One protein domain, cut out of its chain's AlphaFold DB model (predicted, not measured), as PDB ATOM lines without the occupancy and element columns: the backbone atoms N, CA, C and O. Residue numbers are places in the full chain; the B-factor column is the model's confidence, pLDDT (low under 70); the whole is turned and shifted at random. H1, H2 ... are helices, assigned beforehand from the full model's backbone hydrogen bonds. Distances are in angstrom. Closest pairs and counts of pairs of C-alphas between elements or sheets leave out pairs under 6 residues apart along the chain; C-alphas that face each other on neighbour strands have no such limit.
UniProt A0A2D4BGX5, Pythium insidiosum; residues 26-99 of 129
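AT A GLANCE: This is residues 26 to 99 of the 129 residues of a protein of Pythium insidiosum (UniProt A0A2D4BGX5). This is a loose, open string of helices: a small cluster of H2, H3 and H4 lies at one end of the longest axis, and H5 and then H6 run out from it as an arm to the other end. Residues 26 to 37, with most of H1, stick out as a second arm, and the long loop of residues 47 to 60 folds back between H2 and H3. The printed part has 74 residues with six named helices, H1 to H6 in order along the chain, and no named strand; its class is all helix. The whole is loose, with a radius of gyration of the C-alphas of 15.9 A, and spans 45 by 32 by 25 A.

HOW THE PARTS SIT: Start at Arg 26 and go to H1, residues 32 to 40, which touches no helix. H2, residues 43 to 46, is close to H1 but not clearly touching, the closest C-alphas being those of Leu 38 and Arg 46, 7.8 A apart. H3, residues 61 to 69, touches H2, with the C-alphas of Arg 46 and Leu 61 closest at 5.2 A. H4, residues 73 to 76, touches H3; look at the C-alphas of Arg 64 and Ala 76, their closest, 4.8 A apart. H5, residues 83 to 86, is apart from H4. H6, residues 89 to 98, is close to H5 but not clearly touching, the closest C-alphas being those of Gln 84 and Ala 90, 5.3 A apart. H3 and H6 are apart, and so are H1 and H6. In H1, H3 and H6 every O i to N i+4 pair is within hydrogen-bond range; H2, H4 and H5 are too short for such a pair, and each has its one O i to N i+3 pair within range.

IN THESE COORDINATES: Find C-alpha 32 at (-41.002, 45.456, 0.471); from there H1 runs 12.2 A to C-alpha 40. H2 covers 5.1 A from residue 43 to 46. Find C-alpha 61 at (-30.255, 31.973, -8.938), where H3 begins its 12.2 A to residue 69. H4 covers 5.2 A from residue 73 to 76, and H5 4.9 A from 83 to 86. H6 begins at residue 89 and runs 13.9 A to C-alpha 98 at (-59.402, 10.843, 2.167).

THE WHOLE: The two C-alphas farthest apart are those of Ala 69 and Gly 99, at 46.1 A. The printed part has no cut. The link from H2 to H3 is long, with 14 residues; H4 to H5 is short, and the other three are tight. Mean pLDDT of the printed part is 90.9, and residue 52 is the one printed residue under 70.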
ATOM      1  N   ARG A  26     -40.358  37.135  12.144       82.38
ATOM      2  CA  ARG A  26     -39.837  38.045  11.122       82.38
ATOM      3  C   ARG A  26     -39.701  37.268   9.816       82.38
ATOM      4  O   ARG A  26     -39.222  36.137   9.820       82.38
ATOM      5  N   LEU A  27     -40.113  37.876   8.706       87.12
ATOM      6  CA  LEU A  27     -40.088  37.273   7.370       87.12
ATOM      7  C   LEU A  27     -39.258  38.164   6.428       87.12
ATOM      8  O   LEU A  27     -39.835  38.858   5.597       87.12
ATOM      9  N   PRO A  28     -37.914  38.185   6.549       89.88
ATOM     10  CA  PRO A  28     -37.067  39.165   5.854       89.88
ATOM     11  C   PRO A  28     -37.187  39.134   4.327       89.88
ATOM     12  O   PRO A  28     -37.071  40.158   3.670       89.88
ATOM     13  N   PHE A  29     -37.465  37.966   3.744       90.94
ATOM     14  CA  PHE A  29     -37.652  37.823   2.295       90.94
ATOM     15  C   PHE A  29     -38.990  38.381   1.779       90.94
ATOM     16  O   PHE A  29     -39.198  38.409   0.569       90.94
ATOM     17  N   LEU A  30     -39.889  38.801   2.676       92.12
ATOM     18  CA  LEU A  30     -41.121  39.527   2.356       92.12
ATOM     19  C   LEU A  30     -41.000  41.034   2.622       92.12
ATOM     20  O   LEU A  30     -42.001  41.740   2.545       92.12
ATOM     21  N   ASP A  31     -39.801  41.529   2.937       94.12
ATOM     22  CA  ASP A  31     -39.549  42.966   3.010       94.12
ATOM     23  C   ASP A  31     -39.835  43.632   1.653       94.12
ATOM     24  O   ASP A  31     -39.415  43.144   0.599       94.12
ATOM     25  N   GLU A  32     -40.547  44.758   1.676       96.81
ATOM     26  CA  GLU A  32     -41.002  45.456   0.471       96.81
ATOM     27  C   GLU A  32     -39.845  45.867  -0.444       96.81
ATOM     28  O   GLU A  32     -39.964  45.773  -1.666       96.81
ATOM     29  N   ARG A  33     -38.701  46.267   0.123       97.38
ATOM     30  CA  ARG A  33     -37.529  46.685  -0.661       97.38
ATOM     31  C   ARG A  33     -36.879  45.487  -1.333       97.38
ATOM     32  O   ARG A  33     -36.480  45.579  -2.493       97.38
ATOM     33  N   VAL A  34     -36.812  44.353  -0.630       95.25
ATOM     34  CA  VAL A  34     -36.309  43.090  -1.189       95.25
ATOM     35  C   VAL A  34     -37.199  42.637  -2.345       95.25
ATOM     36  O   VAL A  34     -36.691  42.311  -3.420       95.25
ATOM     37  N   VAL A  35     -38.521  42.657  -2.155       96.25
ATOM     38  CA  VAL A  35     -39.488  42.269  -3.190       96.25
ATOM     39  C   VAL A  35     -39.421  43.217  -4.390       96.25
ATOM     40  O   VAL A  35     -39.343  42.742  -5.523       96.25
ATOM     41  N   ALA A  36     -39.389  44.535  -4.164       97.62
ATOM     42  CA  ALA A  36     -39.308  45.536  -5.227       97.62
ATOM     43  C   ALA A  36     -38.014  45.403  -6.045       97.62
ATOM     44  O   ALA A  36     -38.055  45.392  -7.278       97.62
ATOM     45  N   TRP A  37     -36.872  45.219  -5.378       96.69
ATOM     46  CA  TRP A  37     -35.598  44.998  -6.058       96.69
ATOM     47  C   TRP A  37     -35.619  43.710  -6.887       96.69
ATOM     48  O   TRP A  37     -35.290  43.746  -8.073       96.69
ATOM     49  N   LEU A  38     -36.087  42.588  -6.323       96.06
ATOM     50  CA  LEU A  38     -36.214  41.330  -7.068       96.06
ATOM     51  C   LEU A  38     -37.154  41.473  -8.273       96.06
ATOM     52  O   LEU A  38     -36.867  40.924  -9.336       96.06
ATOM     53  N   ALA A  39     -38.260  42.206  -8.131       95.81
ATOM     54  CA  ALA A  39     -39.208  42.443  -9.216       95.81
ATOM     55  C   ALA A  39     -38.599  43.263 -10.365       95.81
ATOM     56  O   ALA A  39     -38.939  43.017 -11.522       95.81
ATOM     57  N   SER A  40     -37.670  44.177 -10.062       97.25
ATOM     58  CA  SER A  40     -36.970  44.989 -11.067       97.25
ATOM     59  C   SER A  40     -35.964  44.200 -11.918       97.25
ATOM     60  O   SER A  40     -35.577  44.646 -12.998       97.25
ATOM     61  N   LEU A  41     -35.539  43.013 -11.465       96.19
ATOM     62  CA  LEU A  41     -34.534  42.219 -12.166       96.19
ATOM     63  C   LEU A  41     -35.125  41.452 -13.364       96.19
ATOM     64  O   LEU A  41     -36.164  40.783 -13.230       96.19
ATOM     65  N   PRO A  42     -34.404  41.410 -14.505       95.88
ATOM     66  CA  PRO A  42     -34.711  40.503 -15.604       95.88
ATOM     67  C   PRO A  42     -34.900  39.059 -15.127       95.88
ATOM     68  O   PRO A  42     -34.163  38.569 -14.266       95.88
ATOM     69  N   VAL A  43     -35.876  38.350 -15.704       93.56
ATOM     70  CA  VAL A  43     -36.204  36.965 -15.314       93.56
ATOM     71  C   VAL A  43     -34.982  36.054 -15.421       93.56
ATOM     72  O   VAL A  43     -34.727  35.306 -14.483       93.56
ATOM     73  N   ALA A  44     -34.179  36.194 -16.479       92.88
ATOM     74  CA  ALA A  44     -32.964  35.404 -16.701       92.88
ATOM     75  C   ALA A  44     -31.922  35.523 -15.568       92.88
ATOM     76  O   ALA A  44     -31.120  34.616 -15.360       92.88
ATOM     77  N   LEU A  45     -31.934  36.619 -14.796       93.25
ATOM     78  CA  LEU A  45     -31.059  36.777 -13.627       93.25
ATOM     79  C   LEU A  45     -31.627  36.111 -12.367       93.25
ATOM     80  O   LEU A  45     -30.878  35.800 -11.439       93.25
ATOM     81  N   ARG A  46     -32.943  35.884 -12.324       93.56
ATOM     82  CA  ARG A  46     -33.650  35.239 -11.208       93.56
ATOM     83  C   ARG A  46     -33.763  33.730 -11.388       93.56
ATOM     84  O   ARG A  46     -33.684  32.992 -10.405       93.56
ATOM     85  N   CYS A  47     -33.976  33.300 -12.625       93.00
ATOM     86  CA  CYS A  47     -34.264  31.929 -12.996       93.00
ATOM     87  C   CYS A  47     -33.832  31.677 -14.443       93.00
ATOM     88  O   CYS A  47     -34.166  32.452 -15.337       93.00
ATOM     89  N   ASP A  48     -33.157  30.559 -14.669       91.75
ATOM     90  CA  ASP A  48     -32.777  30.071 -15.988       91.75
ATOM     91  C   ASP A  48     -33.073  28.571 -16.058       91.75
ATOM     92  O   ASP A  48     -32.273  27.730 -15.652       91.75
ATOM     93  N   LEU A  49     -34.267  28.240 -16.550       85.00
ATOM     94  CA  LEU A  49     -34.733  26.855 -16.643       85.00
ATOM     95  C   LEU A  49     -34.034  26.068 -17.760       85.00
ATOM     96  O   LEU A  49     -34.112  24.843 -17.769       85.00
ATOM     97  N   SER A  50     -33.298  26.733 -18.661       87.31
ATOM     98  CA  SER A  50     -32.478  26.034 -19.661       87.31
ATOM     99  C   SER A  50     -31.291  25.298 -19.023       87.31
ATOM    100  O   SER A  50     -30.751  24.350 -19.593       87.31
ATOM    101  N   ARG A  51     -30.912  25.700 -17.803       80.06
ATOM    102  CA  ARG A  51     -29.824  25.111 -17.015       80.06
ATOM    103  C   ARG A  51     -30.249  23.934 -16.147       80.06
ATOM    104  O   ARG A  51     -29.419  23.439 -15.392       80.06
ATOM    105  N   ASP A  52     -31.490  23.460 -16.241       68.75
ATOM    106  CA  ASP A  52     -32.014  22.364 -15.411       68.75
ATOM    107  C   ASP A  52     -31.459  20.982 -15.823       68.75
ATOM    108  O   ASP A  52     -32.188  20.025 -16.066       68.75
ATOM    109  N   ARG A  53     -30.126  20.867 -15.913       72.31
ATOM    110  CA  ARG A  53     -29.404  19.595 -16.049       72.31
ATOM    111  C   ARG A  53     -29.550  18.747 -14.781       72.31
ATOM    112  O   ARG A  53     -29.473  17.525 -14.846       72.31
ATOM    113  N   ALA A  54     -29.765  19.400 -13.636       77.06
ATOM    114  CA  ALA A  54     -30.071  18.785 -12.354       77.06
ATOM    115  C   ALA A  54     -31.089  19.645 -11.591       77.06
ATOM    116  O   ALA A  54     -30.969  20.872 -11.559       77.06
ATOM    117  N   ARG A  55     -32.047  18.984 -10.922       79.25
ATOM    118  CA  ARG A  55     -33.116  19.653 -10.169       79.25
ATOM    119  C   ARG A  55     -32.541  20.682  -9.205       79.25
ATOM    120  O   ARG A  55     -31.889  20.328  -8.226       79.25
ATOM    121  N   GLY A  56     -32.906  21.936  -9.428       74.25
ATOM    122  CA  GLY A  56     -32.508  23.038  -8.566       74.25
ATOM    123  C   GLY A  56     -31.283  23.815  -9.044       74.25
ATOM    124  O   GLY A  56     -30.825  24.671  -8.305       74.25
ATOM    125  N   ASP A  57     -30.740  23.571 -10.239       82.88
ATOM    126  CA  ASP A  57     -29.643  24.414 -10.752       82.88
ATOM    127  C   ASP A  57     -30.154  25.710 -11.415       82.88
ATOM    128  O   ASP A  57     -29.502  26.753 -11.357       82.88
ATOM    129  N   GLY A  58     -31.356  25.669 -12.001       89.81
ATOM    130  CA  GLY A  58     -31.935  26.786 -12.755       89.81
ATOM    131  C   GLY A  58     -32.814  27.756 -11.958       89.81
ATOM    132  O   GLY A  58     -33.030  28.886 -12.393       89.81
ATOM    133  N   ASP A  59     -33.336  27.359 -10.796       91.69
ATOM    134  CA  ASP A  59     -34.237  28.190  -9.991       91.69
ATOM    135  C   ASP A  59     -33.481  29.019  -8.940       91.69
ATOM    136  O   ASP A  59     -32.408  28.648  -8.471       91.69
ATOM    137  N   LYS A  60     -34.064  30.148  -8.515       94.31
ATOM    138  CA  LYS A  60     -33.592  30.939  -7.356       94.31
ATOM    139  C   LYS A  60     -32.122  31.361  -7.444       94.31
ATOM    140  O   LYS A  60     -31.422  31.402  -6.430       94.31
ATOM    141  N   LEU A  61     -31.664  31.709  -8.643       94.31
ATOM    142  CA  LEU A  61     -30.255  31.973  -8.938       94.31
ATOM    143  C   LEU A  61     -29.650  33.040  -8.024       94.31
ATOM    144  O   LEU A  61     -28.537  32.863  -7.535       94.31
ATOM    145  N   VAL A  62     -30.397  34.110  -7.739       95.12
ATOM    146  CA  VAL A  62     -29.967  35.172  -6.816       95.12
ATOM    147  C   VAL A  62     -29.658  34.600  -5.429       95.12
ATOM    148  O   VAL A  62     -28.565  34.805  -4.908       95.12
ATOM    149  N   LEU A  63     -30.581  33.818  -4.861       94.62
ATOM    150  CA  LEU A  63     -30.414  33.220  -3.536       94.62
ATOM    151  C   LEU A  63     -29.248  32.222  -3.509       94.62
ATOM    152  O   LEU A  63     -28.483  32.194  -2.550       94.62
ATOM    153  N   ARG A  64     -29.079  31.434  -4.576       93.81
ATOM    154  CA  ARG A  64     -27.980  30.463  -4.695       93.81
ATOM    155  C   ARG A  64     -26.619  31.143  -4.806       93.81
ATOM    156  O   ARG A  64     -25.667  30.686  -4.184       93.81
ATOM    157  N   ARG A  65     -26.520  32.247  -5.554       94.44
ATOM    158  CA  ARG A  65     -25.289  33.051  -5.649       94.44
ATOM    159  C   ARG A  65     -24.903  33.636  -4.295       94.44
ATOM    160  O   ARG A  65     -23.753  33.495  -3.898       94.44
ATOM    161  N   VAL A  66     -25.863  34.216  -3.570       95.25
ATOM    162  CA  VAL A  66     -25.626  34.745  -2.216       95.25
ATOM    163  C   VAL A  66     -25.201  33.631  -1.258       95.25
ATOM    164  O   VAL A  66     -24.218  33.792  -0.546       95.25
ATOM    165  N   ALA A  67     -25.872  32.476  -1.280       95.44
ATOM    166  CA  ALA A  67     -25.498  31.334  -0.446       95.44
ATOM    167  C   ALA A  67     -24.050  30.875  -0.703       95.44
ATOM    168  O   ALA A  67     -23.308  30.664   0.251       95.44
ATOM    169  N   ARG A  68     -23.621  30.791  -1.971       95.31
ATOM    170  CA  ARG A  68     -22.225  30.470  -2.325       95.31
ATOM    171  C   ARG A  68     -21.242  31.542  -1.856       95.31
ATOM    172  O   ARG A  68     -20.202  31.194  -1.319       95.31
ATOM    173  N   ALA A  69     -21.586  32.824  -1.996       97.31
ATOM    174  CA  ALA A  69     -20.752  33.924  -1.501       97.31
ATOM    175  C   ALA A  69     -20.567  33.890   0.029       97.31
ATOM    176  O   ALA A  69     -19.555  34.357   0.535       97.31
ATOM    177  N   LEU A  70     -21.525  33.303   0.753       97.62
ATOM    178  CA  LEU A  70     -21.461  33.064   2.198       97.62
ATOM    179  C   LEU A  70     -20.833  31.703   2.572       97.62
ATOM    180  O   LEU A  70     -20.858  31.331   3.740       97.62
ATOM    181  N   GLY A  71     -20.314  30.935   1.607       97.50
ATOM    182  CA  GLY A  71     -19.702  29.618   1.841       97.50
ATOM    183  C   GLY A  71     -20.689  28.454   2.020       97.50
ATOM    184  O   GLY A  71     -20.287  27.342   2.354       97.50
ATOM    185  N   LEU A  72     -21.989  28.656   1.779       96.69
ATOM    186  CA  LEU A  72     -23.035  27.632   1.928       96.69
ATOM    187  C   LEU A  72     -23.184  26.767   0.662       96.69
ATOM    188  O   LEU A  72     -24.279  26.641   0.103       96.69
ATOM    189  N   GLU A  73     -22.087  26.170   0.192       92.62
ATOM    190  CA  GLU A  73     -22.028  25.474  -1.105       92.62
ATOM    191  C   GLU A  73     -23.028  24.320  -1.221       92.62
ATOM    192  O   GLU A  73     -23.794  24.254  -2.185       92.62
ATOM    193  N   HIS A  74     -23.082  23.453  -0.205       92.12
ATOM    194  CA  HIS A  74     -23.997  22.312  -0.193       92.12
ATOM    195  C   HIS A  74     -25.463  22.762  -0.273       92.12
ATOM    196  O   HIS A  74     -26.227  22.297  -1.119       92.12
ATOM    197  N   CYS A  75     -25.852  23.730   0.564       91.56
ATOM    198  CA  CYS A  75     -27.221  24.247   0.605       91.56
ATOM    199  C   CYS A  75     -27.617  24.927  -0.711       91.56
ATOM    200  O   CYS A  75     -28.763  24.811  -1.152       91.56
ATOM    201  N   ALA A  76     -26.667  25.601  -1.366       92.88
ATOM    202  CA  ALA A  76     -26.884  26.266  -2.643       92.88
ATOM    203  C   ALA A  76     -27.173  25.294  -3.801       92.88
ATOM    204  O   ALA A  76     -27.688  25.740  -4.827       92.88
ATOM    205  N   GLY A  77     -26.871  23.998  -3.654       89.69
ATOM    206  CA  GLY A  77     -27.185  22.951  -4.634       89.69
ATOM    207  C   GLY A  77     -28.507  22.217  -4.387       89.69
ATOM    208  O   GLY A  77     -28.965  21.472  -5.247       89.69
ATOM    209  N   LEU A  78     -29.161  22.413  -3.235       91.31
ATOM    210  CA  LEU A  78     -30.362  21.647  -2.895       91.31
ATOM    211  C   LEU A  78     -31.585  22.100  -3.707       91.31
ATOM    212  O   LEU A  78     -31.876  23.295  -3.849       91.31
ATOM    213  N   ALA A  79     -32.352  21.130  -4.202       91.94
ATOM    214  CA  ALA A  79     -33.634  21.375  -4.851       91.94
ATOM    215  C   ALA A  79     -34.670  21.891  -3.839       91.94
ATOM    216  O   ALA A  79     -34.787  21.380  -2.719       91.94
ATOM    217  N   LYS A  80     -35.491  22.874  -4.233       91.75
ATOM    218  CA  LYS A  80     -36.559  23.367  -3.357       91.75
ATOM    219  C   LYS A  80     -37.580  22.265  -3.082       91.75
ATOM    220  O   LYS A  80     -38.232  21.755  -3.985       91.75
ATOM    221  N   ARG A  81     -37.831  22.014  -1.798       92.12
ATOM    222  CA  ARG A  81     -38.982  21.240  -1.320       92.12
ATOM    223  C   ARG A  81     -39.863  22.131  -0.448       92.12
ATOM    224  O   ARG A  81     -39.364  22.921   0.352       92.12
ATOM    225  N   ALA A  82     -41.177  22.131  -0.667       92.50
ATOM    226  CA  ALA A  82     -42.097  22.831   0.235       92.50
ATOM    227  C   ALA A  82     -42.167  22.103   1.578       92.50
ATOM    228  O   ALA A  82     -42.002  20.884   1.610       92.50
ATOM    229  N   ILE A  83     -42.391  22.844   2.666       92.69
ATOM    230  CA  ILE A  83     -42.363  22.295   4.028       92.69
ATOM    231  C   ILE A  83     -43.341  21.125   4.138       92.69
ATOM    232  O   ILE A  83     -42.949  20.071   4.632       92.69
ATOM    233  N   GLN A  84     -44.540  21.239   3.551       91.12
ATOM    234  CA  GLN A  84     -45.528  20.162   3.604       91.12
ATOM    235  C   GLN A  84     -45.086  18.852   2.919       91.12
ATOM    236  O   GLN A  84     -45.528  17.759   3.278       91.12
ATOM    237  N   PHE A  85     -44.181  18.948   1.941       92.94
ATOM    238  CA  PHE A  85     -43.621  17.797   1.228       92.94
ATOM    239  C   PHE A  85     -42.297  17.317   1.834       92.94
ATOM    240  O   PHE A  85     -41.920  16.155   1.662       92.94
ATOM    241  N   GLY A  86     -41.565  18.204   2.509       92.12
ATOM    242  CA  GLY A  86     -40.342  17.878   3.238       92.12
ATOM    243  C   GLY A  86     -40.640  17.057   4.490       92.12
ATOM    244  O   GLY A  86     -40.078  15.979   4.657       92.12
ATOM    245  N   THR A  87     -41.597  17.522   5.295       95.00
ATOM    246  CA  THR A  87     -42.044  16.881   6.550       95.00
ATOM    247  C   THR A  87     -42.952  15.675   6.331       95.00
ATOM    248  O   THR A  87     -43.229  14.932   7.262       95.00
ATOM    249  N   ARG A  88     -43.427  15.467   5.094       92.50
ATOM    250  CA  ARG A  88     -44.440  14.463   4.726       92.50
ATOM    251  C   ARG A  88     -45.827  14.708   5.339       92.50
ATOM    252  O   ARG A  88     -46.698  13.862   5.143       92.50
ATOM    253  N   ILE A  89     -46.081  15.857   5.976       91.31
ATOM    254  CA  ILE A  89     -47.398  16.182   6.555       91.31
ATOM    255  C   ILE A  89     -48.518  16.154   5.506       91.31
ATOM    256  O   ILE A  89     -49.621  15.712   5.807       91.31
ATOM    257  N   ALA A  90     -48.228  16.502   4.245       89.44
ATOM    258  CA  ALA A  90     -49.192  16.380   3.148       89.44
ATOM    259  C   ALA A  90     -49.665  14.927   2.948       89.44
ATOM    260  O   ALA A  90     -50.836  14.681   2.703       89.44
ATOM    261  N   LYS A  91     -48.771  13.938   3.097       89.12
ATOM    262  CA  LYS A  91     -49.145  12.517   2.976       89.12
ATOM    263  C   LYS A  91     -49.970  12.031   4.163       89.12
ATOM    264  O   LYS A  91     -50.813  11.156   4.000       89.12
ATOM    265  N   HIS A  92     -49.663  12.539   5.353       90.81
ATOM    266  CA  HIS A  92     -50.371  12.161   6.568       90.81
ATOM    267  C   HIS A  92     -51.786  12.753   6.575       90.81
ATOM    268  O   HIS A  92     -52.755  12.008   6.678       90.81
ATOM    269  N   SER A  93     -51.900  14.061   6.331       88.06
ATOM    270  CA  SER A  93     -53.184  14.766   6.221       88.06
ATOM    271  C   SER A  93     -54.078  14.193   5.121       88.06
ATOM    272  O   SER A  93     -55.245  13.925   5.375       88.06
ATOM    273  N   ASN A  94     -53.539  13.904   3.932       88.81
ATOM    274  CA  ASN A  94     -54.324  13.297   2.854       88.81
ATOM    275  C   ASN A  94     -54.869  11.910   3.222       88.81
ATOM    276  O   ASN A  94     -56.001  11.585   2.880       88.81
ATOM    277  N   ARG A  95     -54.083  11.081   3.920       87.69
ATOM    278  CA  ARG A  95     -54.563   9.775   4.386       87.69
ATOM    279  C   ARG A  95     -55.664   9.928   5.433       87.69
ATOM    280  O   ARG A  95     -56.626   9.179   5.377       87.69
ATOM    281  N   HIS A  96     -55.526  10.884   6.347       86.19
ATOM    282  CA  HIS A  96     -56.544  11.155   7.358       86.19
ATOM    283  C   HIS A  96     -57.852  11.658   6.728       86.19
ATOM    284  O   HIS A  96     -58.922  11.163   7.049       86.19
ATOM    285  N   ALA A  97     -57.769  12.604   5.788       85.25
ATOM    286  CA  ALA A  97     -58.945  13.222   5.180       85.25
ATOM    287  C   ALA A  97     -59.637  12.348   4.115       85.25
ATOM    288  O   ALA A  97     -60.855  12.407   3.984       85.25
ATOM    289  N   PHE A  98     -58.880  11.559   3.342       84.31
ATOM    290  CA  PHE A  98     -59.402  10.843   2.167       84.31
ATOM    291  C   PHE A  98     -59.158   9.329   2.195       84.31
ATOM    292  O   PHE A  98     -59.465   8.648   1.223       84.31
ATOM    293  N   GLY A  99     -58.518   8.781   3.232       86.75
ATOM    294  CA  GLY A  99     -58.118   7.367   3.306       86.75
ATOM    295  C   GLY A  99     -56.936   6.988   2.396       86.75
ATOM    296  O   GLY A  99     -56.150   6.098   2.727       86.75
TER     297      GLY A  99